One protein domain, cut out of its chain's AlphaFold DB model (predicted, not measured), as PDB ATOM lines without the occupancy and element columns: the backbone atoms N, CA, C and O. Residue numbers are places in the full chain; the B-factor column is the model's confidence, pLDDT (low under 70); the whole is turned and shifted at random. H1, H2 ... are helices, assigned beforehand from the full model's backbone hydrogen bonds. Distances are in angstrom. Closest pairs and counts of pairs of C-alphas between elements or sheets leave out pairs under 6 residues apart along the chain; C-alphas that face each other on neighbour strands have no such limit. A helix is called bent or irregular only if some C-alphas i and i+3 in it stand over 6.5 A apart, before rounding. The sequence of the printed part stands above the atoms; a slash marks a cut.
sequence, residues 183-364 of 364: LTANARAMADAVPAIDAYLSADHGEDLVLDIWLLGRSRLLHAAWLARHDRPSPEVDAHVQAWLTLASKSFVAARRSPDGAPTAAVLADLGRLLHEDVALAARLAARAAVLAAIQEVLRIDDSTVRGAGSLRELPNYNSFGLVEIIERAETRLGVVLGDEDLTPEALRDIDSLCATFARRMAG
ATOM      1  N   LEU A 183       4.011  -6.514  29.847       96.38
ATOM      2  CA  LEU A 183       5.344  -7.112  29.706       96.38
ATOM      3  C   LEU A 183       6.177  -6.410  28.632       96.38
ATOM      4  O   LEU A 183       7.347  -6.122  28.877       96.38
ATOM      5  N   THR A 184       5.585  -6.078  27.484       96.38
ATOM      6  CA  THR A 184       6.273  -5.280  26.461       96.38
ATOM      7  C   THR A 184       6.601  -3.884  26.981       96.38
ATOM      8  O   THR A 184       7.706  -3.391  26.745       96.38
ATOM      9  N   ALA A 185       5.689  -3.253  27.730       96.19
ATOM     10  CA  ALA A 185       5.952  -1.957  28.355       96.19
ATOM     11  C   ALA A 185       7.131  -2.023  29.344       96.19
ATOM     12  O   ALA A 185       8.003  -1.157  29.307       96.19
ATOM     13  N   ASN A 186       7.205  -3.074  30.166       97.62
ATOM     14  CA  ASN A 186       8.317  -3.312  31.088       97.62
ATOM     15  C   ASN A 186       9.643  -3.532  30.356       97.62
ATOM     16  O   ASN A 186      10.655  -2.949  30.733       97.62
ATOM     17  N   ALA A 187       9.649  -4.345  29.295       97.81
ATOM     18  CA  ALA A 187      10.859  -4.594  28.518       97.81
ATOM     19  C   ALA A 187      11.414  -3.310  27.889       97.81
ATOM     20  O   ALA A 187      12.615  -3.064  27.973       97.81
ATOM     21  N   ARG A 188      10.542  -2.458  27.329       96.56
ATOM     22  CA  ARG A 188      10.939  -1.143  26.800       96.56
ATOM     23  C   ARG A 188      11.460  -0.224  27.900       96.56
ATOM     24  O   ARG A 188      12.559   0.295  27.769       96.56
ATOM     25  N   ALA A 189      10.723  -0.088  29.003       96.94
ATOM     26  CA  ALA A 189      11.129   0.767  30.117       96.94
ATOM     27  C   ALA A 189      12.495   0.364  30.697       96.94
ATOM     28  O   ALA A 189      13.311   1.228  31.006       96.94
ATOM     29  N   MET A 190      12.769  -0.938  30.820       98.19
ATOM     30  CA  MET A 190      14.061  -1.429  31.300       98.19
ATOM     31  C   MET A 190      15.190  -1.228  30.283       98.19
ATOM     32  O   MET A 190      16.295  -0.870  30.686       98.19
ATOM     33  N   ALA A 191      14.933  -1.417  28.984       97.25
ATOM     34  CA  ALA A 191      15.912  -1.115  27.939       97.25
ATOM     35  C   ALA A 191      16.267   0.384  27.920       97.25
ATOM     36  O   ALA A 191      17.445   0.746  27.939       97.25
ATOM     37  N   ASP A 192      15.258   1.256  28.000       97.12
ATOM     38  CA  ASP A 192      15.430   2.712  28.062       97.12
ATOM     39  C   ASP A 192      16.169   3.165  29.336       97.12
ATOM     40  O   ASP A 192      16.819   4.213  29.344       97.12
ATOM     41  N   ALA A 193      16.109   2.374  30.412       97.56
ATOM     42  CA  ALA A 193      16.770   2.667  31.680       97.56
ATOM     43  C   ALA A 193      18.271   2.325  31.703       97.56
ATOM     44  O   ALA A 193      18.948   2.730  32.649       97.56
ATOM     45  N   VAL A 194      18.829   1.634  30.698       98.00
ATOM     46  CA  VAL A 194      20.254   1.228  30.685       98.00
ATOM     47  C   VAL A 194      21.214   2.406  30.931       98.00
ATOM     48  O   VAL A 194      22.050   2.293  31.828       98.00
ATOM     49  N   PRO A 195      21.081   3.573  30.267       97.44
ATOM     50  CA  PRO A 195      21.952   4.714  30.555       97.44
ATOM     51  C   PRO A 195      21.828   5.232  31.997       97.44
ATOM     52  O   PRO A 195      22.813   5.691  32.574       97.44
ATOM     53  N   ALA A 196      20.630   5.165  32.588       97.19
ATOM     54  CA  ALA A 196      20.402   5.563  33.975       97.19
ATOM     55  C   ALA A 196      20.997   4.548  34.963       97.19
ATOM     56  O   ALA A 196      21.561   4.958  35.974       97.19
ATOM     57  N   ILE A 197      20.931   3.250  34.648       97.88
ATOM     58  CA  ILE A 197      21.596   2.174  35.397       97.88
ATOM     59  C   ILE A 197      23.112   2.400  35.403       97.88
ATOM     60  O   ILE A 197      23.718   2.421  36.472       97.88
ATOM     61  N   ASP A 198      23.720   2.642  34.242       97.12
ATOM     62  CA  ASP A 198      25.169   2.854  34.125       97.12
ATOM     63  C   ASP A 198      25.631   4.110  34.881       97.12
ATOM     64  O   ASP A 198      26.659   4.104  35.570       97.12
ATOM     65  N   ALA A 199      24.850   5.192  34.785       96.69
ATOM     66  CA  ALA A 199      25.102   6.424  35.521       96.69
ATOM     67  C   ALA A 199      24.963   6.220  37.036       96.69
ATOM     68  O   ALA A 199      25.804   6.704  37.793       96.69
ATOM     69  N   TYR A 200      23.937   5.482  37.468       96.06
ATOM     70  CA  TYR A 200      23.721   5.121  38.864       96.06
ATOM     71  C   TYR A 200      24.901   4.309  39.402       96.06
ATOM     72  O   TYR A 200      25.509   4.728  40.375       96.06
ATOM     73  N   LEU A 201      25.305   3.230  38.724       95.56
ATOM     74  CA  LEU A 201      26.414   2.355  39.141       95.56
ATOM     75  C   LEU A 201      27.771   3.066  39.244       95.56
ATOM     76  O   LEU A 201      28.665   2.596  39.948       95.56
ATOM     77  N   SER A 202      27.935   4.172  38.518       94.62
ATOM     78  CA  SER A 202      29.159   4.978  38.515       94.62
ATOM     79  C   SER A 202      29.167   6.073  39.588       94.62
ATOM     80  O   SER A 202      30.177   6.765  39.742       94.62
ATOM     81  N   ALA A 203      28.054   6.280  40.291       93.81
ATOM     82  CA  ALA A 203      27.905   7.347  41.264       93.81
ATOM     83  C   ALA A 203      28.393   6.949  42.667       93.81
ATOM     84  O   ALA A 203      28.578   5.778  42.995       93.81
ATOM     85  N   ASP A 204      28.594   7.956  43.518       90.12
ATOM     86  CA  ASP A 204      28.888   7.754  44.935       90.12
ATOM     87  C   ASP A 204      27.586   7.732  45.745       90.12
ATOM     88  O   ASP A 204      26.940   8.763  45.938       90.12
ATOM     89  N   HIS A 205      27.189   6.542  46.193       85.38
ATOM     90  CA  HIS A 205      25.927   6.314  46.901       85.38
ATOM     91  C   HIS A 205      26.008   6.537  48.416       85.38
ATOM     92  O   HIS A 205      24.972   6.563  49.082       85.38
ATOM     93  N   GLY A 206      27.213   6.638  48.990       84.69
ATOM     94  CA  GLY A 206      27.393   6.652  50.443       84.69
ATOM     95  C   GLY A 206      26.702   5.472  51.150       84.69
ATOM     96  O   GLY A 206      26.769   4.326  50.702       84.69
ATOM     97  N   GLU A 207      26.033   5.757  52.271       81.94
ATOM     98  CA  GLU A 207      25.337   4.754  53.094       81.94
ATOM     99  C   GLU A 207      23.968   4.328  52.524       81.94
ATOM    100  O   GLU A 207      23.419   3.301  52.932       81.94
ATOM    101  N   ASP A 208      23.420   5.077  51.564       88.50
ATOM    102  CA  ASP A 208      22.058   4.878  51.053       88.50
ATOM    103  C   ASP A 208      21.929   3.671  50.114       88.50
ATOM    104  O   ASP A 208      20.832   3.140  49.932       88.50
ATOM    105  N   LEU A 209      23.048   3.159  49.584       93.62
ATOM    106  CA  LEU A 209      23.040   2.018  48.666       93.62
ATOM    107  C   LEU A 209      22.372   0.773  49.262       93.62
ATOM    108  O   LEU A 209      21.743  -0.010  48.553       93.62
ATOM    109  N   VAL A 210      22.522   0.555  50.572       94.25
ATOM    110  CA  VAL A 210      21.911  -0.605  51.239       94.25
ATOM    111  C   VAL A 210      20.388  -0.527  51.160       94.25
ATOM    112  O   VAL A 210      19.746  -1.543  50.890       94.25
ATOM    113  N   LEU A 211      19.826   0.669  51.360       94.12
ATOM    114  CA  LEU A 211      18.390   0.902  51.259       94.12
ATOM    115  C   LEU A 211      17.914   0.732  49.814       94.12
ATOM    116  O   LEU A 211      16.926   0.040  49.590       94.12
ATOM    117  N   ASP A 212      18.644   1.269  48.838       97.06
ATOM    118  CA  ASP A 212      18.307   1.111  47.419       97.06
ATOM    119  C   ASP A 212      18.268  -0.364  46.993       97.06
ATOM    120  O   ASP A 212      17.292  -0.815  46.394       97.06
ATOM    121  N   ILE A 213      19.291  -1.153  47.344       97.81
ATOM    122  CA  ILE A 213      19.336  -2.594  47.037       97.81
ATOM    123  C   ILE A 213      18.142  -3.321  47.672       97.81
ATOM    124  O   ILE A 213      17.547  -4.206  47.050       97.81
ATOM    125  N   TRP A 214      17.785  -2.959  48.905       97.38
ATOM    126  CA  TRP A 214      16.632  -3.525  49.601       97.38
ATOM    127  C   TRP A 214      15.308  -3.160  48.909       97.38
ATOM    128  O   TRP A 214      14.491  -4.049  48.661       97.38
ATOM    129  N   LEU A 215      15.125  -1.896  48.508       97.94
ATOM    130  CA  LEU A 215      13.950  -1.427  47.765       97.94
ATOM    131  C   LEU A 215      13.818  -2.128  46.406       97.94
ATOM    132  O   LEU A 215      12.729  -2.586  46.047       97.94
ATOM    133  N   LEU A 216      14.924  -2.262  45.667       98.50
ATOM    134  CA  LEU A 216      14.961  -2.972  44.389       98.50
ATOM    135  C   LEU A 216      14.559  -4.438  44.579       98.50
ATOM    136  O   LEU A 216      13.658  -4.912  43.889       98.50
ATOM    137  N   GLY A 217      15.141  -5.137  45.557       98.38
ATOM    138  CA  GLY A 217      14.808  -6.538  45.817       98.38
ATOM    139  C   GLY A 217      13.333  -6.762  46.160       98.38
ATOM    140  O   GLY A 217      12.716  -7.685  45.626       98.38
ATOM    141  N   ARG A 218      12.736  -5.880  46.971       98.44
ATOM    142  CA  ARG A 218      11.297  -5.925  47.286       98.44
ATOM    143  C   ARG A 218      10.425  -5.648  46.065       98.44
ATOM    144  O   ARG A 218       9.477  -6.388  45.818       98.44
ATOM    145  N   SER A 219      10.794  -4.667  45.242       98.38
ATOM    146  CA  SER A 219      10.105  -4.391  43.975       98.38
ATOM    147  C   SER A 219      10.093  -5.613  43.040       98.38
ATOM    148  O   SER A 219       9.046  -5.931  42.476       98.38
ATOM    149  N   ARG A 220      11.202  -6.362  42.925       98.50
ATOM    150  CA  ARG A 220      11.248  -7.588  42.098       98.50
ATOM    151  C   ARG A 220      10.432  -8.724  42.719       98.50
ATOM    152  O   ARG A 220       9.751  -9.445  41.994       98.50
ATOM    153  N   LEU A 221      10.443  -8.857  44.047       98.56
ATOM    154  CA  LEU A 221       9.584  -9.808  44.761       98.56
ATOM    155  C   LEU A 221       8.092  -9.519  44.516       98.56
ATOM    156  O   LEU A 221       7.312 -10.448  44.296       98.56
ATOM    157  N   LEU A 222       7.705  -8.242  44.499       98.56
ATOM    158  CA  LEU A 222       6.340  -7.815  44.196       98.56
ATOM    159  C   LEU A 222       5.971  -8.088  42.730       98.56
ATOM    160  O   LEU A 222       4.874  -8.574  42.461       98.56
ATOM    161  N   HIS A 223       6.895  -7.853  41.791       98.38
ATOM    162  CA  HIS A 223       6.697  -8.187  40.378       98.38
ATOM    163  C   HIS A 223       6.488  -9.691  40.154       98.38
ATOM    164  O   HIS A 223       5.584 -10.094  39.423       98.38
ATOM    165  N   ALA A 224       7.259 -10.539  40.838       98.38
ATOM    166  CA  ALA A 224       7.069 -11.988  40.798       98.38
ATOM    167  C   ALA A 224       5.691 -12.411  41.335       98.38
ATOM    168  O   ALA A 224       5.021 -13.255  40.740       98.38
ATOM    169  N   ALA A 225       5.227 -11.787  42.425       98.06
ATOM    170  CA  ALA A 225       3.892 -12.032  42.969       98.06
ATOM    171  C   ALA A 225       2.778 -11.592  42.000       98.06
ATOM    172  O   ALA A 225       1.787 -12.307  41.832       98.06
ATOM    173  N   TRP A 226       2.959 -10.458  41.316       97.75
ATOM    174  CA  TRP A 226       2.054 -10.008  40.259       97.75
ATOM    175  C   TRP A 226       2.001 -11.002  39.090       97.75
ATOM    176  O   TRP A 226       0.910 -11.392  38.676       97.75
ATOM    177  N   LEU A 227       3.154 -11.480  38.604       96.75
ATOM    178  CA  LEU A 227       3.232 -12.494  37.547       96.75
ATOM    179  C   LEU A 227       2.510 -13.790  37.937       96.75
ATOM    180  O   LEU A 227       1.725 -14.319  37.150       96.75
ATOM    181  N   ALA A 228       2.734 -14.281  39.158       96.25
ATOM    182  CA  ALA A 228       2.080 -15.483  39.666       96.25
ATOM    183  C   ALA A 228       0.551 -15.332  39.714       96.25
ATOM    184  O   ALA A 228      -0.162 -16.255  39.331       96.25
ATOM    185  N   ARG A 229       0.040 -14.156  40.110       94.75
ATOM    186  CA  ARG A 229      -1.404 -13.868  40.117       94.75
ATOM    187  C   ARG A 229      -2.036 -13.854  38.723       94.75
ATOM    188  O   ARG A 229      -3.230 -14.099  38.610       94.75
ATOM    189  N   HIS A 230      -1.252 -13.591  37.682       92.25
ATOM    190  CA  HIS A 230      -1.711 -13.586  36.289       92.25
ATOM    191  C   HIS A 230      -1.362 -14.893  35.558       92.25
ATOM    192  O   HIS A 230      -1.180 -14.879  34.340       92.25
ATOM    193  N   ASP A 231      -1.224 -16.003  36.295       88.50
ATOM    194  CA  ASP A 231      -0.903 -17.341  35.780       88.50
ATOM    195  C   ASP A 231       0.385 -17.390  34.932       88.50
ATOM    196  O   ASP A 231       0.531 -18.175  33.989       88.50
ATOM    197  N   ARG A 232       1.364 -16.544  35.281       89.19
ATOM    198  CA  ARG A 232       2.686 -16.468  34.635       89.19
ATOM    199  C   ARG A 232       3.844 -16.721  35.613       89.19
ATOM    200  O   ARG A 232       4.825 -15.975  35.572       89.19
ATOM    201  N   PRO A 233       3.791 -17.744  36.489       88.62
ATOM    202  CA  PRO A 233       4.938 -18.061  37.329       88.62
ATOM    203  C   PRO A 233       6.139 -18.435  36.451       88.62
ATOM    204  O   PRO A 233       5.998 -19.103  35.422       88.62
ATOM    205  N   SER A 234       7.328 -18.008  36.864       91.62
ATOM    206  CA  SER A 234       8.569 -18.289  36.152       91.62
ATOM    207  C   SER A 234       9.649 -18.672  37.165       91.62
ATOM    208  O   SER A 234      10.067 -17.812  37.939       91.62
ATOM    209  N   PRO A 235      10.148 -19.927  37.142       93.62
ATOM    210  CA  PRO A 235      11.232 -20.361  38.027       93.62
ATOM    211  C   PRO A 235      12.485 -19.491  37.911       93.62
ATOM    212  O   PRO A 235      13.270 -19.362  38.846       93.62
ATOM    213  N   GLU A 236      12.679 -18.894  36.742       95.69
ATOM    214  CA  GLU A 236      13.761 -17.959  36.506       95.69
ATOM    215  C   GLU A 236      13.549 -16.621  37.218       95.69
ATOM    216  O   GLU A 236      14.488 -16.106  37.821       95.69
ATOM    217  N   VAL A 237      12.327 -16.079  37.188       97.62
ATOM    218  CA  VAL A 237      11.989 -14.874  37.958       97.62
ATOM    219  C   VAL A 237      12.184 -15.154  39.446       97.62
ATOM    220  O   VAL A 237      12.789 -14.341  40.139       97.62
ATOM    221  N   ASP A 238      11.763 -16.326  39.926       97.69
ATOM    222  CA  ASP A 238      11.955 -16.722  41.324       97.69
ATOM    223  C   ASP A 238      13.444 -16.778  41.697       97.69
ATOM    224  O   ASP A 238      13.856 -16.213  42.712       97.69
ATOM    225  N   ALA A 239      14.279 -17.404  40.860       98.31
ATOM    226  CA  ALA A 239      15.725 -17.459  41.071       98.31
ATOM    227  C   ALA A 239      16.359 -16.058  41.084       98.31
ATOM    228  O   ALA A 239      17.226 -15.770  41.916       98.31
ATOM    229  N   HIS A 240      15.900 -15.175  40.198       98.19
ATOM    230  CA  HIS A 240      16.379 -13.799  40.116       98.19
ATOM    231  C   HIS A 240      15.988 -12.969  41.343       98.19
ATOM    232  O   HIS A 240      16.825 -12.276  41.925       98.19
ATOM    233  N   VAL A 241      14.751 -13.114  41.826       98.50
ATOM    234  CA  VAL A 241      14.301 -12.522  43.094       98.50
ATOM    235  C   VAL A 241      15.162 -13.005  44.259       98.50
ATOM    236  O   VAL A 241      15.615 -12.193  45.067       98.50
ATOM    237  N   GLN A 242      15.458 -14.305  44.345       98.56
ATOM    238  CA  GLN A 242      16.335 -14.822  45.400       98.56
ATOM    239  C   GLN A 242      17.751 -14.238  45.323       98.56
ATOM    240  O   GLN A 242      18.371 -13.981  46.361       98.56
ATOM    241  N   ALA A 243      18.266 -13.978  44.119       98.69
ATOM    242  CA  ALA A 243      19.555 -13.321  43.943       98.69
ATOM    243  C   ALA A 243      19.537 -11.871  44.464       98.69
ATOM    244  O   ALA A 243      20.469 -11.470  45.166       98.69
ATOM    245  N   TRP A 244      18.458 -11.125  44.211       98.69
ATOM    246  CA  TRP A 244      18.240  -9.786  44.766       98.69
ATOM    247  C   TRP A 244      18.155  -9.779  46.298       98.69
ATOM    248  O   TRP A 244      18.866  -9.013  46.951       98.69
ATOM    249  N   LEU A 245      17.352 -10.663  46.898       97.94
ATOM    250  CA  LEU A 245      17.224 -10.767  48.361       97.94
ATOM    251  C   LEU A 245      18.547 -11.184  49.027       97.94
ATOM    252  O   LEU A 245      18.915 -10.694  50.102       97.94
ATOM    253  N   THR A 246      19.307 -12.050  48.353       98.25
ATOM    254  CA  THR A 246      20.661 -12.420  48.770       98.25
ATOM    255  C   THR A 246      21.599 -11.214  48.727       98.25
ATOM    256  O   THR A 246      22.377 -11.022  49.664       98.25
ATOM    257  N   LEU A 247      21.538 -10.391  47.675       98.19
ATOM    258  CA  LEU A 247      22.343  -9.174  47.579       98.19
ATOM    259  C   LEU A 247      21.974  -8.167  48.676       98.19
ATOM    260  O   LEU A 247      22.885  -7.654  49.318       98.19
ATOM    261  N   ALA A 248      20.686  -7.949  48.956       96.75
ATOM    262  CA  ALA A 248      20.233  -7.075  50.046       96.75
ATOM    263  C   ALA A 248      20.772  -7.526  51.415       96.75
ATOM    264  O   ALA A 248      21.305  -6.733  52.189       96.75
ATOM    265  N   SER A 249      20.728  -8.832  51.688       94.94
ATOM    266  CA  SER A 249      21.294  -9.395  52.922       94.94
ATOM    267  C   SER A 249      22.816  -9.210  52.990       94.94
ATOM    268  O   SER A 249      23.369  -8.824  54.023       94.94
ATOM    269  N   LYS A 250      23.519  -9.466  51.876       95.31
ATOM    270  CA  LYS A 250      24.977  -9.295  51.774       95.31
ATOM    271  C   LYS A 250      25.397  -7.833  51.933       95.31
ATOM    272  O   LYS A 250      26.372  -7.577  52.640       95.31
ATOM    273  N   SER A 251      24.696  -6.894  51.296       94.81
ATOM    274  CA  SER A 251      25.016  -5.465  51.339       94.81
ATOM    275  C   SER A 251      24.851  -4.910  52.753       94.81
ATOM    276  O   SER A 251      25.756  -4.235  53.240       94.81
ATOM    277  N   PHE A 252      23.787  -5.298  53.463       92.00
ATOM    278  CA  PHE A 252      23.587  -4.934  54.866       92.00
ATOM    279  C   PHE A 252      24.730  -5.426  55.768       92.00
ATOM    280  O   PHE A 252      25.308  -4.654  56.537       92.00
ATOM    281  N   VAL A 253      25.112  -6.706  55.656       92.06
ATOM    282  CA  VAL A 253      26.225  -7.269  56.442       92.06
ATOM    283  C   VAL A 253      27.548  -6.575  56.110       92.06
ATOM    284  O   VAL A 253      28.339  -6.306  57.018       92.06
ATOM    285  N   ALA A 254      27.796  -6.284  54.832       91.38
ATOM    286  CA  ALA A 254      28.995  -5.583  54.390       91.38
ATOM    287  C   ALA A 254      29.063  -4.163  54.973       91.38
ATOM    288  O   ALA A 254      30.071  -3.817  55.587       91.38
ATOM    289  N   ALA A 255      27.978  -3.389  54.877       90.31
ATOM    290  CA  ALA A 255      27.902  -2.035  55.423       90.31
ATOM    291  C   ALA A 255      28.119  -2.012  56.944       90.31
ATOM    292  O   ALA A 255      28.879  -1.198  57.454       90.31
ATOM    293  N   ARG A 256      27.550  -2.975  57.685       88.94
ATOM    294  CA  ARG A 256      27.747  -3.093  59.143       88.94
ATOM    295  C   ARG A 256      29.179  -3.430  59.563       88.94
ATOM    296  O   ARG A 256      29.530  -3.203  60.721       88.94
ATOM    297  N   ARG A 257      29.975  -4.016  58.668       89.81
ATOM    298  CA  ARG A 257      31.378  -4.385  58.914       89.81
ATOM    299  C   ARG A 257      32.370  -3.350  58.387       89.81
ATOM    300  O   ARG A 257      33.531  -3.398  58.784       89.81
ATOM    301  N   SER A 258      31.932  -2.461  57.502       86.50
ATOM    302  CA  SER A 258      32.758  -1.405  56.929       86.50
ATOM    303  C   SER A 258      32.912  -0.256  57.935       86.50
ATOM    304  O   SER A 258      31.894   0.253  58.405       86.50
ATOM    305  N   PRO A 259      34.141   0.171  58.286       79.38
ATOM    306  CA  PRO A 259      34.361   1.318  59.172       79.38
ATOM    307  C   PRO A 259      33.745   2.615  58.637       79.38
ATOM    308  O   PRO A 259      33.249   3.417  59.421       79.38
ATOM    309  N   ASP A 260      33.744   2.765  57.311       79.75
ATOM    310  CA  ASP A 260      33.301   3.971  56.607       79.75
ATOM    311  C   ASP A 260      31.912   3.792  55.964       79.75
ATOM    312  O   ASP A 260      31.508   4.597  55.133       79.75
ATOM    313  N   GLY A 261      31.211   2.685  56.252       73.56
ATOM    314  CA  GLY A 261      29.894   2.367  55.677       73.56
ATOM    315  C   GLY A 261      29.888   2.066  54.169       73.56
ATOM    316  O   GLY A 261      28.887   1.575  53.650       73.56
ATOM    317  N   ALA A 262      31.010   2.290  53.477       78.12
ATOM    318  CA  ALA A 262      31.109   2.185  52.029       78.12
ATOM    319  C   ALA A 262      30.850   0.757  51.512       78.12
ATOM    320  O   ALA A 262      31.330  -0.222  52.110       78.12
ATOM    321  N   PRO A 263      30.141   0.617  50.378       81.56
ATOM    322  CA  PRO A 263      29.887  -0.676  49.769       81.56
ATOM    323  C   PRO A 263      31.165  -1.289  49.199       81.56
ATOM    324  O   PRO A 263      32.021  -0.624  48.621       81.56
ATOM    325  N   THR A 264      31.292  -2.606  49.345       88.50
ATOM    326  CA  THR A 264      32.433  -3.327  48.768       88.50
ATOM    327  C   THR A 264      32.315  -3.403  47.244       88.50
ATOM    328  O   THR A 264      31.211  -3.509  46.710       88.50
ATOM    329  N   ALA A 265      33.449  -3.470  46.540       90.88
ATOM    330  CA  ALA A 265      33.470  -3.661  45.086       90.88
ATOM    331  C   ALA A 265      32.680  -4.904  44.626       90.88
ATOM    332  O   ALA A 265      32.077  -4.894  43.558       90.88
ATOM    333  N   ALA A 266      32.635  -5.960  45.449       93.38
ATOM    334  CA  ALA A 266      31.842  -7.154  45.166       93.38
ATOM    335  C   ALA A 266      30.327  -6.881  45.193       93.38
ATOM    336  O   ALA A 266      29.609  -7.397  44.345       93.38
ATOM    337  N   VAL A 267      29.848  -6.047  46.126       95.31
ATOM    338  CA  VAL A 267      28.433  -5.635  46.197       95.31
ATOM    339  C   VAL A 267      28.056  -4.806  44.970       95.31
ATOM    340  O   VAL A 267      27.017  -5.066  44.374       95.31
ATOM    341  N   LEU A 268      28.911  -3.865  44.557       94.69
ATOM    342  CA  LEU A 268      28.681  -3.053  43.355       94.69
ATOM    343  C   LEU A 268      28.682  -3.903  42.074       94.69
ATOM    344  O   LEU A 268      27.819  -3.727  41.218       94.69
ATOM    345  N   ALA A 269      29.603  -4.864  41.960       96.56
ATOM    346  CA  ALA A 269      29.639  -5.784  40.825       96.56
ATOM    347  C   ALA A 269      28.387  -6.678  40.756       96.56
ATOM    348  O   ALA A 269      27.823  -6.864  39.677       96.56
ATOM    349  N   ASP A 270      27.927  -7.209  41.895       98.38
ATOM    350  CA  ASP A 270      26.686  -7.987  41.960       98.38
ATOM    351  C   ASP A 270      25.454  -7.131  41.631       98.38
ATOM    352  O   ASP A 270      24.566  -7.607  40.924       98.38
ATOM    353  N   LEU A 271      25.412  -5.878  42.098       98.31
ATOM    354  CA  LEU A 271      24.341  -4.933  41.781       98.31
ATOM    355  C   LEU A 271      24.265  -4.657  40.279       98.31
ATOM    356  O   LEU A 271      23.199  -4.818  39.689       98.31
ATOM    357  N   GLY A 272      25.391  -4.305  39.650       98.31
ATOM    358  CA  GLY A 272      25.431  -4.049  38.211       98.31
ATOM    359  C   GLY A 272      24.990  -5.264  37.402       98.31
ATOM    360  O   GLY A 272      24.137  -5.154  36.524       98.31
ATOM    361  N   ARG A 273      25.477  -6.456  37.767       98.62
ATOM    362  CA  ARG A 273      25.037  -7.708  37.142       98.62
ATOM    363  C   ARG A 273      23.522  -7.910  37.257       98.62
ATOM    364  O   ARG A 273      22.903  -8.284  36.269       98.62
ATOM    365  N   LEU A 274      22.929  -7.704  38.436       98.81
ATOM    366  CA  LEU A 274      21.490  -7.917  38.636       98.81
ATOM    367  C   LEU A 274      20.621  -6.875  37.925       98.81
ATOM    368  O   LEU A 274      19.577  -7.249  37.398       98.81
ATOM    369  N   LEU A 275      21.051  -5.613  37.859       98.62
ATOM    370  CA  LEU A 275      20.333  -4.569  37.123       98.62
ATOM    371  C   LEU A 275      20.317  -4.841  35.616       98.62
ATOM    372  O   LEU A 275      19.264  -4.750  34.993       98.62
ATOM    373  N   HIS A 276      21.444  -5.240  35.022       98.38
ATOM    374  CA  HIS A 276      21.455  -5.628  33.607       98.38
ATOM    375  C   HIS A 276      20.692  -6.936  33.354       98.38
ATOM    376  O   HIS A 276      20.071  -7.092  32.303       98.38
ATOM    377  N   GLU A 277      20.680  -7.861  34.317       98.50
ATOM    378  CA  GLU A 277      19.842  -9.057  34.220       98.50
ATOM    379  C   GLU A 277      18.345  -8.721  34.310       98.50
ATOM    380  O   GLU A 277      17.563  -9.372  33.627       98.50
ATOM    381  N   ASP A 278      17.920  -7.683  35.049       98.56
ATOM    382  CA  ASP A 278      16.522  -7.215  35.000       98.56
ATOM    383  C   ASP A 278      16.119  -6.820  33.567       98.56
ATOM    384  O   ASP A 278      15.022  -7.163  33.121       98.56
ATOM    385  N   VAL A 279      17.008  -6.142  32.828       98.56
ATOM    386  CA  VAL A 279      16.781  -5.753  31.422       98.56
ATOM    387  C   VAL A 279      16.618  -6.991  30.541       98.56
ATOM    388  O   VAL A 279      15.633  -7.119  29.808       98.56
ATOM    389  N   ALA A 280      17.550  -7.940  30.652       98.06
ATOM    390  CA  ALA A 280      17.504  -9.182  29.891       98.06
ATOM    391  C   ALA A 280      16.257 -10.015  30.231       98.06
ATOM    392  O   ALA A 280      15.602 -10.551  29.336       98.06
ATOM    393  N   LEU A 281      15.903 -10.123  31.512       98.06
ATOM    394  CA  LEU A 281      14.736 -10.861  31.987       98.06
ATOM    395  C   LEU A 281      13.433 -10.240  31.475       98.06
ATOM    396  O   LEU A 281      12.578 -10.968  30.968       98.06
ATOM    397  N   ALA A 282      13.294  -8.913  31.537       98.12
ATOM    398  CA  ALA A 282      12.121  -8.210  31.023       98.12
ATOM    399  C   ALA A 282      11.915  -8.477  29.522       98.12
ATOM    400  O   ALA A 282      10.814  -8.845  29.103       98.12
ATOM    401  N   ALA A 283      12.988  -8.388  28.725       98.06
ATOM    402  CA  ALA A 283      12.964  -8.710  27.300       98.06
ATOM    403  C   ALA A 283      12.539 -10.164  27.030       98.06
ATOM    404  O   ALA A 283      11.717 -10.423  26.151       98.06
ATOM    405  N   ARG A 284      13.043 -11.125  27.816       97.62
ATOM    406  CA  ARG A 284      12.710 -12.554  27.672       97.62
ATOM    407  C   ARG A 284      11.254 -12.848  28.028       97.62
ATOM    408  O   ARG A 284      10.602 -13.607  27.309       97.62
ATOM    409  N   LEU A 285      10.718 -12.214  29.070       97.12
ATOM    410  CA  LEU A 285       9.304 -12.331  29.444       97.12
ATOM    411  C   LEU A 285       8.376 -11.751  28.367       97.12
ATOM    412  O   LEU A 285       7.403 -12.408  27.988       97.12
ATOM    413  N   ALA A 286       8.689 -10.561  27.844       97.06
ATOM    414  CA  ALA A 286       7.915  -9.925  26.777       97.06
ATOM    415  C   ALA A 286       7.943 -10.749  25.483       97.06
ATOM    416  O   ALA A 286       6.889 -11.080  24.937       97.06
ATOM    417  N   ALA A 287       9.137 -11.158  25.040       97.31
ATOM    418  CA  ALA A 287       9.311 -11.983  23.849       97.31
ATOM    419  C   ALA A 287       8.522 -13.293  23.944       97.31
ATOM    420  O   ALA A 287       7.781 -13.638  23.022       97.31
ATOM    421  N   ARG A 288       8.613 -13.995  25.082       95.88
ATOM    422  CA  ARG A 288       7.865 -15.237  25.303       95.88
ATOM    423  C   ARG A 288       6.359 -15.011  25.223       95.88
ATOM    424  O   ARG A 288       5.674 -15.756  24.530       95.88
ATOM    425  N   ALA A 289       5.842 -13.982  25.891       95.06
ATOM    426  CA  ALA A 289       4.416 -13.674  25.860       95.06
ATOM    427  C   ALA A 289       3.926 -13.339  24.438       95.06
ATOM    428  O   ALA A 289       2.907 -13.875  24.001       95.06
ATOM    429  N   ALA A 290       4.669 -12.514  23.698       96.62
ATOM    430  CA  ALA A 290       4.304 -12.104  22.345       96.62
ATOM    431  C   ALA A 290       4.345 -13.261  21.335       96.62
ATOM    432  O   ALA A 290       3.423 -13.395  20.526       96.62
ATOM    433  N   VAL A 291       5.375 -14.114  21.399       96.94
ATOM    434  CA  VAL A 291       5.521 -15.287  20.521       96.94
ATOM    435  C   VAL A 291       4.422 -16.310  20.795       96.94
ATOM    436  O   VAL A 291       3.779 -16.771  19.854       96.94
ATOM    437  N   LEU A 292       4.149 -16.637  22.064       95.50
ATOM    438  CA  LEU A 292       3.081 -17.579  22.411       95.50
ATOM    439  C   LEU A 292       1.709 -17.070  21.946       95.50
ATOM    440  O   LEU A 292       0.962 -17.827  21.328       95.50
ATOM    441  N   ALA A 293       1.411 -15.783  22.158       95.12
ATOM    442  CA  ALA A 293       0.174 -15.172  21.671       95.12
ATOM    443  C   ALA A 293       0.073 -15.219  20.135       95.12
ATOM    444  O   ALA A 293      -0.974 -15.567  19.589       95.12
ATOM    445  N   ALA A 294       1.164 -14.929  19.416       97.44
ATOM    446  CA  ALA A 294       1.191 -15.012  17.957       97.44
ATOM    447  C   ALA A 294       0.939 -16.443  17.450       97.44
ATOM    448  O   ALA A 294       0.133 -16.632  16.539       97.44
ATOM    449  N   ILE A 295       1.562 -17.451  18.069       97.56
ATOM    450  CA  ILE A 295       1.357 -18.866  17.729       97.56
ATOM    451  C   ILE A 295      -0.110 -19.266  17.915       97.56
ATOM    452  O   ILE A 295      -0.708 -19.839  17.000       97.56
ATOM    453  N   GLN A 296      -0.693 -18.959  19.076       96.69
ATOM    454  CA  GLN A 296      -2.080 -19.311  19.396       96.69
ATOM    455  C   GLN A 296      -3.059 -18.713  18.386       96.69
ATOM    456  O   GLN A 296      -3.960 -19.401  17.909       96.69
ATOM    457  N   GLU A 297      -2.868 -17.451  18.008       96.75
ATOM    458  CA  GLU A 297      -3.769 -16.776  17.079       96.75
ATOM    459  C   GLU A 297      -3.636 -17.257  15.630       96.75
ATOM    460  O   GLU A 297      -4.652 -17.426  14.951       96.75
ATOM    461  N   VAL A 298      -2.406 -17.459  15.147       98.06
ATOM    462  CA  VAL A 298      -2.151 -17.870  13.757       98.06
ATOM    463  C   VAL A 298      -2.555 -19.327  13.552       98.06
ATOM    464  O   VAL A 298      -3.264 -19.648  12.597       98.06
ATOM    465  N   LEU A 299      -2.159 -20.218  14.468       97.06
ATOM    466  CA  LEU A 299      -2.424 -21.654  14.345       97.06
ATOM    467  C   LEU A 299      -3.787 -22.073  14.915       97.06
ATOM    468  O   LEU A 299      -4.243 -23.184  14.629       97.06
ATOM    469  N   ARG A 300      -4.454 -21.179  15.662       96.75
ATOM    470  CA  ARG A 300      -5.756 -21.393  16.325       96.75
ATOM    471  C   ARG A 300      -5.741 -22.597  17.267       96.75
ATOM    472  O   ARG A 300      -6.639 -23.437  17.231       96.75
ATOM    473  N   ILE A 301      -4.700 -22.669  18.089       96.56
ATOM    474  CA  ILE A 301      -4.472 -23.729  19.076       96.56
ATOM    475  C   ILE A 301      -4.406 -23.140  20.484       96.56
ATOM    476  O   ILE A 301      -4.107 -21.961  20.661       96.56
ATOM    477  N   ASP A 302      -4.709 -23.963  21.484       94.31
ATOM    478  CA  ASP A 302      -4.705 -23.561  22.887       94.31
ATOM    479  C   ASP A 302      -3.289 -23.547  23.499       94.31
ATOM    480  O   ASP A 302      -2.351 -24.156  22.979       94.31
ATOM    481  N   ASP A 303      -3.149 -22.875  24.644       90.06
ATOM    482  CA  ASP A 303      -1.876 -22.715  25.358       90.06
ATOM    483  C   ASP A 303      -1.221 -24.044  25.756       90.06
ATOM    484  O   ASP A 303       0.000 -24.177  25.670       90.06
ATOM    485  N   SER A 304      -2.011 -25.053  26.137       90.88
ATOM    486  CA  SER A 304      -1.464 -26.343  26.565       90.88
ATOM    487  C   SER A 304      -0.823 -27.095  25.398       90.88
ATOM    488  O   SER A 304       0.257 -27.666  25.555       90.88
ATOM    489  N   THR A 305      -1.424 -27.006  24.206       93.62
ATOM    490  CA  THR A 305      -0.857 -27.549  22.968       93.62
ATOM    491  C   THR A 305       0.459 -26.859  22.612       93.62
ATOM    492  O   THR A 305       1.430 -27.535  22.274       93.62
ATOM    493  N   VAL A 306       0.529 -25.527  22.729       92.38
ATOM    494  CA  VAL A 306       1.761 -24.775  22.435       92.38
ATOM    495  C   VAL A 306       2.883 -25.146  23.403       92.38
ATOM    496  O   VAL A 306       4.000 -25.418  22.973       92.38
ATOM    497  N   ARG A 307       2.592 -25.205  24.709       88.00
ATOM    498  CA  ARG A 307       3.588 -25.539  25.741       88.00
ATOM    499  C   ARG A 307       4.054 -26.994  25.702       88.00
ATOM    500  O   ARG A 307       5.135 -27.285  26.203       88.00
ATOM    501  N   GLY A 308       3.242 -27.896  25.154       90.44
ATOM    502  CA  GLY A 308       3.571 -29.316  25.034       90.44
ATOM    503  C   GLY A 308       4.453 -29.670  23.833       90.44
ATOM    504  O   GLY A 308       4.964 -30.788  23.781       90.44
ATOM    505  N   ALA A 309       4.628 -28.759  22.872       92.69
ATOM    506  CA  ALA A 309       5.406 -29.017  21.662       92.69
ATOM    507  C   ALA A 309       6.915 -28.873  21.911       92.69
ATOM    508  O   ALA A 309       7.368 -27.875  22.470       92.69
ATOM    509  N   GLY A 310       7.710 -29.844  21.450       91.19
ATOM    510  CA  GLY A 310       9.174 -29.786  21.524       91.19
ATOM    511  C   GLY A 310       9.799 -28.948  20.406       91.19
ATOM    512  O   GLY A 310      10.937 -28.495  20.527       91.19
ATOM    513  N   SER A 311       9.062 -28.720  19.316       95.44
ATOM    514  CA  SER A 311       9.493 -27.892  18.190       95.44
ATOM    515  C   SER A 311       8.319 -27.183  17.517       95.44
ATOM    516  O   SER A 311       7.170 -27.614  17.615       95.44
ATOM    517  N   LEU A 312       8.603 -26.113  16.765       94.88
ATOM    518  CA  LEU A 312       7.560 -25.393  16.021       94.88
ATOM    519  C   LEU A 312       6.870 -26.297  14.983       94.88
ATOM    520  O   LEU A 312       5.674 -26.169  14.748       94.88
ATOM    521  N   ARG A 313       7.609 -27.255  14.406       95.06
ATOM    522  CA  ARG A 313       7.111 -28.192  13.382       95.06
ATOM    523  C   ARG A 313       6.120 -29.227  13.905       95.06
ATOM    524  O   ARG A 313       5.404 -29.821  13.105       95.06
ATOM    525  N   GLU A 314       6.106 -29.467  15.211       95.94
ATOM    526  CA  GLU A 314       5.165 -30.384  15.859       95.94
ATOM    527  C   GLU A 314       3.803 -29.734  16.121       95.94
ATOM    528  O   GLU A 314       2.833 -30.440  16.399       95.94
ATOM    529  N   LEU A 315       3.710 -28.404  16.018       97.00
ATOM    530  CA  LEU A 315       2.463 -27.690  16.254       97.00
ATOM    531  C   LEU A 315       1.433 -28.020  15.159       97.00
ATOM    532  O   LEU A 315       1.757 -28.000  13.965       97.00
ATOM    533  N   PRO A 316       0.164 -28.277  15.527       95.88
ATOM    534  CA  PRO A 316      -0.902 -28.451  14.551       95.88
ATOM    535  C   PRO A 316      -1.000 -27.252  13.603       95.88
ATOM    536  O   PRO A 316      -0.847 -26.105  14.015       95.88
ATOM    537  N   ASN A 317      -1.288 -27.521  12.327       94.12
ATOM    538  CA  ASN A 317      -1.406 -26.522  11.255       94.12
ATOM    539  C   ASN A 317      -0.112 -25.757  10.914       94.12
ATOM    540  O   ASN A 317      -0.150 -24.864  10.061       94.12
ATOM    541  N   TYR A 318       1.030 -26.113  11.511       96.00
ATOM    542  CA  TYR A 318       2.302 -25.467  11.215       96.00
ATOM    543  C   TYR A 318       2.703 -25.626   9.742       96.00
ATOM    544  O   TYR A 318       2.683 -26.716   9.169       96.00
ATOM    545  N   ASN A 319       3.116 -24.517   9.133       95.00
ATOM    546  CA  ASN A 319       3.745 -24.458   7.819       95.00
ATOM    547  C   ASN A 319       4.592 -23.173   7.715       95.00
ATOM    548  O   ASN A 319       4.533 -22.311   8.592       95.00
ATOM    549  N   SER A 320       5.374 -23.028   6.643       94.06
ATOM    550  CA  SER A 320       6.278 -21.881   6.465       94.06
ATOM    551  C   SER A 320       5.562 -20.531   6.377       94.06
ATOM    552  O   SER A 320       6.114 -19.541   6.839       94.06
ATOM    553  N   PHE A 321       4.344 -20.474   5.826       95.12
ATOM    554  CA  PHE A 321       3.563 -19.231   5.784       95.12
ATOM    555  C   PHE A 321       3.066 -18.845   7.178       95.12
ATOM    556  O   PHE A 321       3.171 -17.687   7.563       95.12
ATOM    557  N   GLY A 322       2.612 -19.830   7.960       96.06
ATOM    558  CA  GLY A 322       2.238 -19.617   9.357       96.06
ATOM    559  C   GLY A 322       3.414 -19.126  10.202       96.06
ATOM    560  O   GLY A 322       3.233 -18.240  11.026       96.06
ATOM    561  N   LEU A 323       4.629 -19.639   9.967       96.94
ATOM    562  CA  LEU A 323       5.826 -19.153  10.659       96.94
ATOM    563  C   LEU A 323       6.101 -17.669  10.376       96.94
ATOM    564  O   LEU A 323       6.386 -16.929  11.313       96.94
ATOM    565  N   VAL A 324       6.002 -17.237   9.115       97.25
ATOM    566  CA  VAL A 324       6.184 -15.823   8.747       97.25
ATOM    567  C   VAL A 324       5.136 -14.953   9.444       97.25
ATOM    568  O   VAL A 324       5.498 -13.983  10.098       97.25
ATOM    569  N   GLU A 325       3.862 -15.349   9.412       97.94
ATOM    570  CA  GLU A 325       2.791 -14.594  10.078       97.94
ATOM    571  C   GLU A 325       2.973 -14.537  11.609       97.94
ATOM    572  O   GLU A 325       2.690 -13.516  12.238       97.94
ATOM    573  N   ILE A 326       3.477 -15.612  12.231       98.31
ATOM    574  CA  ILE A 326       3.824 -15.630  13.661       98.31
ATOM    575  C   ILE A 326       4.903 -14.585  13.965       98.31
ATOM    576  O   ILE A 326       4.761 -13.832  14.930       98.31
ATOM    577  N   ILE A 327       5.960 -14.533  13.149       98.31
ATOM    578  CA  ILE A 327       7.063 -13.578  13.306       98.31
ATOM    579  C   ILE A 327       6.542 -12.148  13.144       98.31
ATOM    580  O   ILE A 327       6.705 -11.359  14.069       98.31
ATOM    581  N   GLU A 328       5.826 -11.844  12.059       98.19
ATOM    582  CA  GLU A 328       5.287 -10.501  11.780       98.19
ATOM    583  C   GLU A 328       4.379  -9.989  12.916       98.19
ATOM    584  O   GLU A 328       4.415  -8.815  13.306       98.19
ATOM    585  N   ARG A 329       3.561 -10.874  13.502       98.06
ATOM    586  CA  ARG A 329       2.706 -10.520  14.644       98.06
ATOM    587  C   ARG A 329       3.501 -10.296  15.927       98.06
ATOM    588  O   ARG A 329       3.160  -9.392  16.690       98.06
ATOM    589  N   ALA A 330       4.520 -11.111  16.193       97.94
ATOM    590  CA  ALA A 330       5.399 -10.915  17.343       97.94
ATOM    591  C   ALA A 330       6.198  -9.605  17.211       97.94
ATOM    592  O   ALA A 330       6.216  -8.814  18.151       97.94
ATOM    593  N   GLU A 331       6.748  -9.319  16.029       97.88
ATOM    594  CA  GLU A 331       7.397  -8.049  15.680       97.88
ATOM    595  C   GLU A 331       6.478  -6.852  15.930       97.88
ATOM    596  O   GLU A 331       6.854  -5.906  16.622       97.88
ATOM    597  N   THR A 332       5.231  -6.928  15.452       97.06
ATOM    598  CA  THR A 332       4.232  -5.867  15.639       97.06
ATOM    599  C   THR A 332       3.947  -5.597  17.118       97.06
ATOM    600  O   THR A 332       3.891  -4.438  17.528       97.06
ATOM    601  N   ARG A 333       3.775  -6.646  17.933       96.12
ATOM    602  CA  ARG A 333       3.524  -6.501  19.379       96.12
ATOM    603  C   ARG A 333       4.711  -5.876  20.097       96.12
ATOM    604  O   ARG A 333       4.562  -4.899  20.826       96.12
ATOM    605  N   LEU A 334       5.896  -6.425  19.853       96.38
ATOM    606  CA  LEU A 334       7.120  -6.022  20.535       96.38
ATOM    607  C   LEU A 334       7.637  -4.667  20.035       96.38
ATOM    608  O   LEU A 334       8.312  -3.951  20.775       96.38
ATOM    609  N   GLY A 335       7.247  -4.247  18.831       95.44
ATOM    610  CA  GLY A 335       7.743  -3.036  18.180       95.44
ATOM    611  C   GLY A 335       9.194  -3.174  17.722       95.44
ATOM    612  O   GLY A 335       9.926  -2.188  17.726       95.44
ATOM    613  N   VAL A 336       9.615  -4.390  17.366       96.00
ATOM    614  CA  VAL A 336      10.962  -4.698  16.860       96.00
ATOM    615  C   VAL A 336      10.859  -5.416  15.522       96.00
ATOM    616  O   VAL A 336       9.839  -6.032  15.240       96.00
ATOM    617  N   VAL A 337      11.921  -5.355  14.718       97.06
ATOM    618  CA  VAL A 337      12.039  -6.094  13.452       97.06
ATOM    619  C   VAL A 337      13.311  -6.935  13.499       97.06
ATOM    620  O   VAL A 337      14.380  -6.411  13.848       97.06
ATOM    621  N   LEU A 338      13.178  -8.221  13.182       97.06
ATOM    622  CA  LEU A 338      14.270  -9.181  13.061       97.06
ATOM    623  C   LEU A 338      14.955  -9.029  11.699       97.06
ATOM    624  O   LEU A 338      14.298  -8.876  10.670       97.06
ATOM    625  N   GLY A 339      16.287  -9.050  11.697       94.44
ATOM    626  CA  GLY A 339      17.087  -9.043  10.473       94.44
ATOM    627  C   GLY A 339      17.261 -10.439   9.871       94.44
ATOM    628  O   GLY A 339      16.950 -11.455  10.496       94.44
ATOM    629  N   ASP A 340      17.830 -10.513   8.666       93.25
ATOM    630  CA  ASP A 340      18.176 -11.793   8.027       93.25
ATOM    631  C   ASP A 340      19.149 -12.615   8.896       93.25
ATOM    632  O   ASP A 340      19.105 -13.846   8.914       93.25
ATOM    633  N   GLU A 341      20.011 -11.936   9.655       93.62
ATOM    634  CA  GLU A 341      20.952 -12.524  10.608       93.62
ATOM    635  C   GLU A 341      20.281 -13.170  11.830       93.62
ATOM    636  O   GLU A 341      20.861 -14.067  12.447       93.62
ATOM    637  N   ASP A 342      19.062 -12.748  12.168       95.06
ATOM    638  CA  ASP A 342      18.292 -13.260  13.301       95.06
ATOM    639  C   ASP A 342      17.519 -14.539  12.928       95.06
ATOM    640  O   ASP A 342      17.298 -15.419  13.767       95.06
ATOM    641  N   LEU A 343      17.140 -14.677  11.652       95.19
ATOM    642  CA  LEU A 343      16.265 -15.730  11.118       95.19
ATOM    643  C   LEU A 343      17.033 -16.986  10.671       95.19
ATOM    644  O   LEU A 343      16.855 -17.517   9.572       95.19
ATOM    645  N   THR A 344      17.891 -17.495  11.552       96.00
ATOM    646  CA  THR A 344      18.668 -18.724  11.320       96.00
ATOM    647  C   THR A 344      17.821 -19.998  11.482       96.00
ATOM    648  O   THR A 344      16.832 -19.996  12.221       96.00
ATOM    649  N   PRO A 345      18.196 -21.134  10.857       94.69
ATOM    650  CA  PRO A 345      17.524 -22.417  11.087       94.69
ATOM    651  C   PRO A 345      17.437 -22.808  12.568       94.69
ATOM    652  O   PRO A 345      16.447 -23.404  12.990       94.69
ATOM    653  N   GLU A 346      18.456 -22.461  13.355       94.69
ATOM    654  CA  GLU A 346      18.508 -22.680  14.796       94.69
ATOM    655  C   GLU A 346      17.476 -21.818  15.534       94.69
ATOM    656  O   GLU A 346      16.728 -22.345  16.355       94.69
ATOM    657  N   ALA A 347      17.377 -20.525  15.201       94.25
ATOM    658  CA  ALA A 347      16.382 -19.617  15.777       94.25
ATOM    659  C   ALA A 347      14.938 -20.053  15.478       94.25
ATOM    660  O   ALA A 347      14.048 -19.860  16.301       94.25
ATOM    661  N   LEU A 348      14.708 -20.674  14.319       95.88
ATOM    662  CA  LEU A 348      13.386 -21.091  13.843       95.88
ATOM    663  C   LEU A 348      13.038 -22.552  14.180       95.88
ATOM    664  O   LEU A 348      12.058 -23.094  13.659       95.88
ATOM    665  N   ARG A 349      13.843 -23.225  15.012       95.00
ATOM    666  CA  ARG A 349      13.655 -24.646  15.341       95.00
ATOM    667  C   ARG A 349      12.549 -24.868  16.370       95.00
ATOM    668  O   ARG A 349      11.670 -25.711  16.175       95.00
ATOM    669  N   ASP A 350      12.614 -24.135  17.470       96.31
ATOM    670  CA  ASP A 350      11.765 -24.309  18.642       96.31
ATOM    671  C   ASP A 350      11.333 -22.953  19.212       96.31
ATOM    672  O   ASP A 350      11.872 -21.902  18.855       96.31
ATOM    673  N   ILE A 351      10.295 -22.978  20.052       96.12
ATOM    674  CA  ILE A 351       9.670 -21.761  20.583       96.12
ATOM    675  C   ILE A 351      10.676 -20.970  21.423       96.12
ATOM    676  O   ILE A 351      10.745 -19.749  21.300       96.12
ATOM    677  N   ASP A 352      11.480 -21.655  22.238       95.44
ATOM    678  CA  ASP A 352      12.454 -21.015  23.119       95.44
ATOM    679  C   ASP A 352      13.559 -20.304  22.322       95.44
ATOM    680  O   ASP A 352      13.917 -19.174  22.653       95.44
ATOM    681  N   SER A 353      14.048 -20.908  21.234       96.62
ATOM    682  CA  SER A 353      15.045 -20.298  20.345       96.62
ATOM    683  C   SER A 353      14.498 -19.047  19.655       96.62
ATOM    684  O   SER A 353      15.192 -18.029  19.604       96.62
ATOM    685  N   LEU A 354      13.237 -19.078  19.208       97.25
ATOM    686  CA  LEU A 354      12.577 -17.915  18.614       97.25
ATOM    687  C   LEU A 354      12.387 -16.792  19.644       97.25
ATOM    688  O   LEU A 354      12.713 -15.636  19.371       97.25
ATOM    689  N   CYS A 355      11.926 -17.130  20.854       97.25
ATOM    690  CA  CYS A 355      11.796 -16.175  21.957       97.25
ATOM    691  C   CYS A 355      13.149 -15.544  22.313       97.25
ATOM    692  O   CYS A 355      13.229 -14.334  22.510       97.25
ATOM    693  N   ALA A 356      14.220 -16.341  22.359       96.75
ATOM    694  CA  ALA A 356      15.564 -15.850  22.640       96.75
ATOM    695  C   ALA A 356      16.057 -14.869  21.565       96.75
ATOM    696  O   ALA A 356      16.744 -13.905  21.896       96.75
ATOM    697  N   THR A 357      15.708 -15.088  20.296       97.56
ATOM    698  CA  THR A 357      16.028 -14.157  19.204       97.56
ATOM    699  C   THR A 357      15.339 -12.808  19.385       97.56
ATOM    700  O   THR A 357      16.022 -11.785  19.399       97.56
ATOM    701  N   PHE A 358      14.030 -12.796  19.644       98.19
ATOM    702  CA  PHE A 358      13.312 -11.559  19.958       98.19
ATOM    703  C   PHE A 358      13.865 -10.858  21.202       98.19
ATOM    704  O   PHE A 358      14.096  -9.654  21.177       98.19
ATOM    705  N   ALA A 359      14.143 -11.606  22.270       97.38
ATOM    706  CA  ALA A 359      14.665 -11.033  23.504       97.38
ATOM    707  C   ALA A 359      16.035 -10.362  23.314       97.38
ATOM    708  O   ALA A 359      16.252  -9.268  23.829       97.38
ATOM    709  N   ARG A 360      16.945 -10.975  22.540       95.44
ATOM    710  CA  ARG A 360      18.237 -10.354  22.194       95.44
ATOM    711  C   ARG A 360      18.047  -9.057  21.416       95.44
ATOM    712  O   ARG A 360      18.745  -8.092  21.697       95.44
ATOM    713  N   ARG A 361      17.098  -9.035  20.476       95.38
ATOM    714  CA  ARG A 361      16.787  -7.852  19.668       95.38
ATOM    715  C   ARG A 361      16.169  -6.712  20.478       95.38
ATOM    716  O   ARG A 361      16.304  -5.567  20.086       95.38
ATOM    717  N   MET A 362      15.463  -7.023  21.563       93.69
ATOM    718  CA  MET A 362      14.873  -6.017  22.451       93.69
ATOM    719  C   MET A 362      15.865  -5.450  23.470       93.69
ATOM    720  O   MET A 362      15.693  -4.320  23.911       93.69
ATOM    721  N   ALA A 363      16.840  -6.255  23.901       88.06
ATOM    722  CA  ALA A 363      17.802  -5.870  24.931       88.06
ATOM    723  C   ALA A 363      19.038  -5.133  24.383       88.06
ATOM    724  O   ALA A 363      19.781  -4.553  25.173       88.06
ATOM    725  N   GLY A 364      19.288  -5.211  23.072       81.00
ATOM    726  CA  GLY A 364      20.370  -4.504  22.378       81.00
ATOM    727  C   GLY A 364      19.830  -3.392  21.505       81.00
ATOM    728  O   GLY A 364      20.530  -2.362  21.405       81.00
TER     729      GLY A 364
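This is residues 183 to 364 of the 364 residues of a protein of Amycolatopsis japonica (UniProt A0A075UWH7). One long helix, H5, is the spine of a rod; the helical hairpin of H3 and H4 runs beside its first part, and H1, H8 and H7 pack along its later part, with the short H6 near its last turns. H3, H4 and H5 form an up-and-down bundle, each running against the one before; H4 packs on both H3 and H5, while H3 and H5 are close but not clearly touching. The printed part has 182 residues, with eight named helices, H1 to H8 in chain order, and no named strand; the class is all helix. It is only just loose, close to compact, with a radius of gyration of the C-alphas of 19.4 A, and spans 66 by 32 by 24 A.

H5, residues 265 to 299, is the hub, touching six other helices. With residues 267 to 281 alone it touches H4, residues 235 to 257, in a helical hairpin at a shallow tilt of 14 degrees, opposite ways; the closest C-alphas are those of Ser 251 and Val 267, 6.2 A apart. H3, residues 206 to 229, forms another helical hairpin with H4 at a shallow tilt of 20 degrees, closest at the C-alphas of Gly 217 and Trp 244, 4.8 A. H3 and H5 are close but not clearly touching, with C-alphas 213 and 271 7.6 A apart. H2, residues 194 to 201, touches residues 268 to 279 of H5, closest at C-alphas 201 and 272, 6.5 A. H1, residues 183 to 192, touches residues 278 to 289 of H5 at a steep tilt of 38 degrees, with C-alphas 187 and 282 closest at 4.6 A. H8, residues 351 to 363, touches residues 279 to 291 of H5 at a steep tilt of 53 degrees, opposite ways, closest at C-alphas 359 and 283, 4.8 A. H7, residues 320 to 334, touches residues 286 to 299 of H5, with C-alphas 326 and 294 closest at 5.1 A. H6, residues 303 to 308, touches residues 292 to 296 of H5, closest at C-alphas 303 and 296, 6.9 A. H6 is apart from H3 and H4. Every O i to N i+4 pair is within hydrogen-bond range in H1, H2, H4, H5, H6, H7 and H8, and 18 of 20 are in H3.

H5 is 50.6 A long, from C-alpha 265 at (33.470, -3.661, 45.086) to C-alpha 299 at (-2.424, -21.654, 14.345). H3 is 36.8 A long and only just irregular, with C-alphas 207 and 210 6.6 A apart. H4 is 33.1 A, H7 21.2 A and H8 18.4 A long. H1 begins at C-alpha 183 (5.344, -7.112, 29.706).

The two C-alphas farthest apart, those of Pro 259 and Asn 317, are 66.0 A apart. The links from H6 to H7 and from H7 to H8 are long. The printed part has no cut and ends at Gly 364, the chain's last residue. The mean pLDDT of the printed part is 95.0, and no printed residue is under 70.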